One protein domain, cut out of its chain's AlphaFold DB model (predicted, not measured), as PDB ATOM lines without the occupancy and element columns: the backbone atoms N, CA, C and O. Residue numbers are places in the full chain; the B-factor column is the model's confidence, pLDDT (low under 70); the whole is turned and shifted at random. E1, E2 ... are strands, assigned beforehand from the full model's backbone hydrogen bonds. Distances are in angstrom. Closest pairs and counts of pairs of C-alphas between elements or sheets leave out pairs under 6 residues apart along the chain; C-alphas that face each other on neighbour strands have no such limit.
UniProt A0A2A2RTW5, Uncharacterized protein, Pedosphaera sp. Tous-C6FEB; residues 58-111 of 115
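Overview. This is residues 58 to 111 of the 115 residues of an uncharacterized protein of Pedosphaera sp. Tous-C6FEB (UniProt A0A2A2RTW5). With little regular structure, the domain is a small antiparallel sheet of three strands, with loops gathered where E1 begins and E2 ends, and a last stretch, residues 105 to 111, beyond E3. The 54 printed residues hold no named helix and three strands in the order E1, E2, E3, a meander, each strand the antiparallel neighbour of the one before; the class is all strand, with 20 residues in named elements. It is compact, with a radius of gyration of the C-alphas of 10.0 A, and spans 27 by 21 by 19 A.

Arrangement. E1, residues 67 to 74, and E2, residues 79 to 85, form a hairpin at 162 degrees; N 72 and O 81 are 2.8 A apart, within hydrogen-bond range. E2 and E3, residues 97 to 101, form another at 152 degrees, with N 100 and O 80 at 2.8 A.

Along the chain. E1 begins at C-alpha 67 (169.897, 191.351, 157.530) and is 20.9 A long; E2 is 20.0 A. E3, 13.8 A, ends at C-alpha 101 (182.075, 191.989, 172.853).

Size, cuts and confidence. The C-alphas farthest apart, of Asn 65 and Asn 76, are 28.1 A apart. The printed part has no cut. The link from E2 to E3 is long, with 11 residues. Residue 111 is under pLDDT 70.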
ATOM      1  N   PHE A  58     179.058 182.460 173.945       84.94
ATOM      2  CA  PHE A  58     178.682 183.417 172.918       84.94
ATOM      3  C   PHE A  58     177.155 183.535 172.807       84.94
ATOM      4  O   PHE A  58     176.488 182.672 172.235       84.94
ATOM      5  N   SER A  59     176.587 184.624 173.332       82.19
ATOM      6  CA  SER A  59     175.141 184.864 173.330       82.19
ATOM      7  C   SER A  59     174.798 186.255 172.807       82.19
ATOM      8  O   SER A  59     175.219 187.272 173.354       82.19
ATOM      9  N   ILE A  60     173.994 186.291 171.742       80.25
ATOM     10  CA  ILE A  60     173.568 187.516 171.042       80.25
ATOM     11  C   ILE A  60     172.160 187.994 171.441       80.25
ATOM     12  O   ILE A  60     171.677 189.003 170.920       80.25
ATOM     13  N   GLY A  61     171.489 187.284 172.354       83.31
ATOM     14  CA  GLY A  61     170.126 187.599 172.789       83.31
ATOM     15  C   GLY A  61     169.117 187.571 171.636       83.31
ATOM     16  O   GLY A  61     169.015 186.580 170.920       83.31
ATOM     17  N   THR A  62     168.378 188.670 171.453       82.69
ATOM     18  CA  THR A  62     167.390 188.816 170.360       82.69
ATOM     19  C   THR A  62     168.024 189.144 169.003       82.69
ATOM     20  O   THR A  62     167.354 189.041 167.977       82.69
ATOM     21  N   GLY A  63     169.318 189.487 168.972       83.56
ATOM     22  CA  GLY A  63     170.069 189.721 167.739       83.56
ATOM     23  C   GLY A  63     169.663 190.989 166.976       83.56
ATOM     24  O   GLY A  63     169.132 191.945 167.542       83.56
ATOM     25  N   ALA A  64     169.976 191.019 165.678       85.12
ATOM     26  CA  ALA A  64     169.636 192.123 164.785       85.12
ATOM     27  C   ALA A  64     168.201 191.980 164.254       85.12
ATOM     28  O   ALA A  64     167.814 190.903 163.809       85.12
ATOM     29  N   ASN A  65     167.446 193.081 164.193       87.25
ATOM     30  CA  ASN A  65     166.102 193.115 163.586       87.25
ATOM     31  C   ASN A  65     166.125 193.131 162.038       87.25
ATOM     32  O   ASN A  65     165.171 193.542 161.385       87.25
ATOM     33  N   GLY A  66     167.250 192.782 161.420       86.25
ATOM     34  CA  GLY A  66     167.441 192.914 159.983       86.25
ATOM     35  C   GLY A  66     168.607 192.082 159.483       86.25
ATOM     36  O   GLY A  66     169.266 191.373 160.247       86.25
ATOM     37  N   VAL A  67     168.863 192.164 158.178       85.75
ATOM     38  CA  VAL A  67     169.897 191.351 157.530       85.75
ATOM     39  C   VAL A  67     171.280 191.901 157.862       85.75
ATOM     40  O   VAL A  67     171.562 193.084 157.661       85.75
ATOM     41  N   ILE A  68     172.162 191.020 158.335       88.19
ATOM     42  CA  ILE A  68     173.583 191.304 158.535       88.19
ATOM     43  C   ILE A  68     174.321 190.887 157.261       88.19
ATOM     44  O   ILE A  68     174.290 189.721 156.879       88.19
ATOM     45  N   PHE A  69     174.978 191.837 156.601       89.19
ATOM     46  CA  PHE A  69     175.728 191.593 155.364       89.19
ATOM     47  C   PHE A  69     177.207 191.307 155.614       89.19
ATOM     48  O   PHE A  69     177.853 190.646 154.807       89.19
ATOM     49  N   ALA A  70     177.758 191.818 156.713       86.69
ATOM     50  CA  ALA A  70     179.173 191.700 157.016       86.69
ATOM     51  C   ALA A  70     179.407 191.510 158.514       86.69
ATOM     52  O   ALA A  70     178.809 192.189 159.348       86.69
ATOM     53  N   THR A  71     180.349 190.632 158.846       89.25
ATOM     54  CA  THR A  71     180.839 190.426 160.210       89.25
ATOM     55  C   THR A  71     182.360 190.405 160.196       89.25
ATOM     56  O   THR A  71     182.965 189.698 159.390       89.25
ATOM     57  N   LYS A  72     182.997 191.161 161.088       89.00
ATOM     58  CA  LYS A  72     184.454 191.212 161.224       89.00
ATOM     59  C   LYS A  72     184.851 191.055 162.682       89.00
ATOM     60  O   LYS A  72     184.515 191.895 163.515       89.00
ATOM     61  N   VAL A  73     185.634 190.022 162.971       87.31
ATOM     62  CA  VAL A  73     186.272 189.833 164.277       87.31
ATOM     63  C   VAL A  73     187.625 190.532 164.266       87.31
ATOM     64  O   VAL A  73     188.384 190.436 163.300       87.31
ATOM     65  N   ARG A  74     187.928 191.269 165.331       83.75
ATOM     66  CA  ARG A  74     189.225 191.909 165.525       83.75
ATOM     67  C   ARG A  74     189.884 191.330 166.769       83.75
ATOM     68  O   ARG A  74     189.529 191.705 167.884       83.75
ATOM     69  N   THR A  75     190.854 190.444 166.556       76.06
ATOM     70  CA  THR A  75     191.533 189.690 167.621       76.06
ATOM     71  C   THR A  75     192.315 190.586 168.580       76.06
ATOM     72  O   THR A  75     192.336 190.305 169.766       76.06
ATOM     73  N   ASN A  76     192.882 191.697 168.099       81.50
ATOM     74  CA  ASN A  76     193.683 192.602 168.935       81.50
ATOM     75  C   ASN A  76     192.856 193.357 169.986       81.50
ATOM     76  O   ASN A  76     193.372 193.658 171.053       81.50
ATOM     77  N   ASP A  77     191.592 193.669 169.677       76.50
ATOM     78  CA  ASP A  77     190.723 194.446 170.572       76.50
ATOM     79  C   ASP A  77     189.653 193.570 171.244       76.50
ATOM     80  O   ASP A  77     188.802 194.106 171.950       76.50
ATOM     81  N   ASN A  78     189.636 192.255 170.971       83.31
ATOM     82  CA  ASN A  78     188.592 191.310 171.393       83.31
ATOM     83  C   ASN A  78     187.164 191.817 171.102       83.31
ATOM     84  O   ASN A  78     186.238 191.645 171.897       83.31
ATOM     85  N   LYS A  79     186.993 192.470 169.946       85.56
ATOM     86  CA  LYS A  79     185.731 193.092 169.518       85.56
ATOM     87  C   LYS A  79     185.258 192.506 168.201       85.56
ATOM     88  O   LYS A  79     186.053 192.231 167.298       85.56
ATOM     89  N   ILE A  80     183.946 192.385 168.082       88.12
ATOM     90  CA  ILE A  80     183.265 191.899 166.889       88.12
ATOM     91  C   ILE A  80     182.457 193.059 166.321       88.12
ATOM     92  O   ILE A  80     181.773 193.777 167.044       88.12
ATOM     93  N   TYR A  81     182.567 193.271 165.019       88.19
ATOM     94  CA  TYR A  81     181.838 194.301 164.297       88.19
ATOM     95  C   TYR A  81     180.856 193.620 163.366       88.19
ATOM     96  O   TYR A  81     181.244 192.727 162.611       88.19
ATOM     97  N   ILE A  82     179.607 194.059 163.399       88.31
ATOM     98  CA  ILE A  82     178.578 193.613 162.469       88.31
ATOM     99  C   ILE A  82     178.060 194.810 161.679       88.31
ATOM    100  O   ILE A  82     177.922 195.912 162.214       88.31
ATOM    101  N   GLY A  83     177.810 194.588 160.396       87.94
ATOM    102  CA  GLY A  83     177.315 195.581 159.455       87.94
ATOM    103  C   GLY A  83     176.172 195.002 158.632       87.94
ATOM    104  O   GLY A  83     176.252 193.866 158.163       87.94
ATOM    105  N   GLY A  84     175.099 195.763 158.462       87.31
ATOM    106  CA  GLY A  84     173.884 195.278 157.824       87.31
ATOM    107  C   GLY A  84     172.846 196.362 157.560       87.31
ATOM    108  O   GLY A  84     173.111 197.556 157.692       87.31
ATOM    109  N   VAL A  85     171.642 195.924 157.203       87.25
ATOM    110  CA  VAL A  85     170.435 196.756 157.134       87.25
ATOM    111  C   VAL A  85     169.558 196.364 158.319       87.25
ATOM    112  O   VAL A  85     168.568 195.653 158.187       87.25
ATOM    113  N   PHE A  86     170.007 196.765 159.508       87.75
ATOM    114  CA  PHE A  86     169.262 196.653 160.757       87.75
ATOM    115  C   PHE A  86     169.222 198.020 161.442       87.75
ATOM    116  O   PHE A  86     170.186 198.788 161.366       87.75
ATOM    117  N   ASP A  87     168.104 198.310 162.101       87.19
ATOM    118  CA  ASP A  87     167.921 199.537 162.884       87.19
ATOM    119  C   ASP A  87     168.103 199.297 164.384       87.19
ATOM    120  O   ASP A  87     168.485 200.206 165.119       87.19
ATOM    121  N   ASN A  88     167.880 198.054 164.823       83.50
ATOM    122  CA  ASN A  88     167.968 197.648 166.217       83.50
ATOM    123  C   ASN A  88     168.824 196.387 166.359       83.50
ATOM    124  O   ASN A  88     168.676 195.438 165.580       83.50
ATOM    125  N   PHE A  89     169.668 196.361 167.390       84.69
ATOM    126  CA  PHE A  89     170.395 195.177 167.837       84.69
ATOM    127  C   PHE A  89     170.135 194.937 169.327       84.69
ATOM    128  O   PHE A  89     170.374 195.806 170.165       84.69
ATOM    129  N   ASN A  90     169.631 193.751 169.656       83.81
ATOM    130  CA  ASN A  90     169.265 193.334 171.005       83.81
ATOM    131  C   ASN A  90     168.357 194.339 171.757       83.81
ATOM    132  O   ASN A  90     168.570 194.623 172.932       83.81
ATOM    133  N   GLY A  91     167.395 194.940 171.048       81.56
ATOM    134  CA  GLY A  91     166.487 195.967 171.581       81.56
ATOM    135  C   GLY A  91     167.052 197.394 171.643       81.56
ATOM    136  O   GLY A  91     166.293 198.324 171.898       81.56
ATOM    137  N   ASN A  92     168.345 197.598 171.363       82.62
ATOM    138  CA  ASN A  92     168.974 198.921 171.334       82.62
ATOM    139  C   ASN A  92     169.028 199.483 169.909       82.62
ATOM    140  O   ASN A  92     169.300 198.745 168.962       82.62
ATOM    141  N   SER A  93     168.834 200.798 169.766       80.12
ATOM    142  CA  SER A  93     168.973 201.496 168.481       80.12
ATOM    143  C   SER A  93     170.429 201.443 168.012       80.12
ATOM    144  O   SER A  93     171.293 202.125 168.564       80.12
ATOM    145  N   ALA A  94     170.689 200.663 166.969       81.25
ATOM    146  CA  ALA A  94     171.997 200.500 166.351       81.25
ATOM    147  C   ALA A  94     171.799 200.477 164.837       81.25
ATOM    148  O   ALA A  94     171.425 199.457 164.261       81.25
ATOM    149  N   LYS A  95     172.004 201.626 164.189       84.88
ATOM    150  CA  LYS A  95     171.714 201.778 162.763       84.88
ATOM    151  C   LYS A  95     172.886 201.283 161.936       84.88
ATOM    152  O   LYS A  95     173.948 201.903 161.926       84.88
ATOM    153  N   ARG A  96     172.654 200.217 161.174       85.81
ATOM    154  CA  ARG A  96     173.534 199.664 160.130       85.81
ATOM    155  C   ARG A  96     174.858 199.069 160.603       85.81
ATOM    156  O   ARG A  96     175.381 198.190 159.926       85.81
ATOM    157  N   ILE A  97     175.422 199.530 161.717       86.94
ATOM    158  CA  ILE A  97     176.685 199.047 162.277       86.94
ATOM    159  C   ILE A  97     176.530 198.907 163.789       86.94
ATOM    160  O   ILE A  97     176.071 199.826 164.463       86.94
ATOM    161  N   ALA A  98     176.957 197.766 164.325       86.81
ATOM    162  CA  ALA A  98     176.993 197.501 165.755       86.81
ATOM    163  C   ALA A  98     178.319 196.848 166.142       86.81
ATOM    164  O   ALA A  98     178.954 196.141 165.350       86.81
ATOM    165  N   ARG A  99     178.730 197.094 167.386       88.44
ATOM    166  CA  ARG A  99     179.903 196.479 167.995       88.44
ATOM    167  C   ARG A  99     179.452 195.546 169.107       88.44
ATOM    168  O   ARG A  99     178.594 195.904 169.909       88.44
ATOM    169  N   LEU A 100     180.023 194.353 169.125       88.00
ATOM    170  CA  LEU A 100     179.783 193.336 170.133       88.00
ATOM    171  C   LEU A 100     181.099 193.020 170.845       88.00
ATOM    172  O   LEU A 100     182.192 193.135 170.271       88.00
ATOM    173  N   THR A 101     180.984 192.603 172.096       87.06
ATOM    174  CA  THR A 101     182.075 191.989 172.853       87.06
ATOM    175  C   THR A 101     182.382 190.593 172.307       87.06
ATOM    176  O   THR A 101     181.600 190.015 171.552       87.06
ATOM    177  N   VAL A 102     183.514 190.015 172.718       84.94
ATOM    178  CA  VAL A 102     183.870 188.624 172.381       84.94
ATOM    179  C   VAL A 102     182.815 187.604 172.831       84.94
ATOM    180  O   VAL A 102     182.687 186.565 172.209       84.94
ATOM    181  N   THR A 103     182.020 187.930 173.853       81.56
ATOM    182  CA  THR A 103     180.917 187.102 174.364       81.56
ATOM    183  C   THR A 103     179.597 187.294 173.605       81.56
ATOM    184  O   THR A 103     178.594 186.682 173.956       81.56
ATOM    185  N   GLY A 104     179.559 188.158 172.583       80.69
ATOM    186  CA  GLY A 104     178.347 188.448 171.807       80.69
ATOM    187  C   GLY A 104     177.430 189.511 172.422       80.69
ATOM    188  O   GLY A 104     176.417 189.868 171.819       80.69
ATOM    189  N   ALA A 105     177.795 190.084 173.573       85.12
ATOM    190  CA  ALA A 105     177.031 191.163 174.185       85.12
ATOM    191  C   ALA A 105     177.173 192.467 173.383       85.12
ATOM    192  O   ALA A 105     178.255 192.806 172.899       85.12
ATOM    193  N   PHE A 106     176.078 193.217 173.254       83.94
ATOM    194  CA  PHE A 106     176.068 194.508 172.569       83.94
ATOM    195  C   PHE A 106     176.860 195.561 173.354       83.94
ATOM    196  O   PHE A 106     176.622 195.766 174.543       83.94
ATOM    197  N   ASP A 107     177.775 196.254 172.681       82.00
ATOM    198  CA  ASP A 107     178.577 197.319 173.278       82.00
ATOM    199  C   ASP A 107     177.893 198.682 173.086       82.00
ATOM    200  O   ASP A 107     178.001 199.312 172.031       82.00
ATOM    201  N   THR A 108     177.218 199.156 174.136       78.06
ATOM    202  CA  THR A 108     176.489 200.436 174.153       78.06
ATOM    203  C   THR A 108     177.397 201.664 174.072       78.06
ATOM    204  O   THR A 108     176.914 202.761 173.798       78.06
ATOM    205  N   THR A 109     178.713 201.512 174.264       80.44
ATOM    206  CA  THR A 109     179.673 202.623 174.132       80.44
ATOM    207  C   THR A 109     179.989 202.953 172.675       80.44
ATOM    208  O   THR A 109     180.580 203.994 172.378       80.44
ATOM    209  N   PHE A 110     179.620 202.070 171.744       77.88
ATOM    210  CA  PHE A 110     179.790 202.311 170.321       77.88
ATOM    211  C   PHE A 110     178.632 203.155 169.785       77.88
ATOM    212  O   PHE A 110     177.674 202.650 169.204       77.88
ATOM    213  N   VAL A 111     178.737 204.467 169.984       67.69
ATOM    214  CA  VAL A 111     177.816 205.440 169.400       67.69
ATOM    215  C   VAL A 111     178.338 205.815 168.017       67.69
ATOM    216  O   VAL A 111     179.409 206.410 167.889       67.69
TER     217      VAL A 111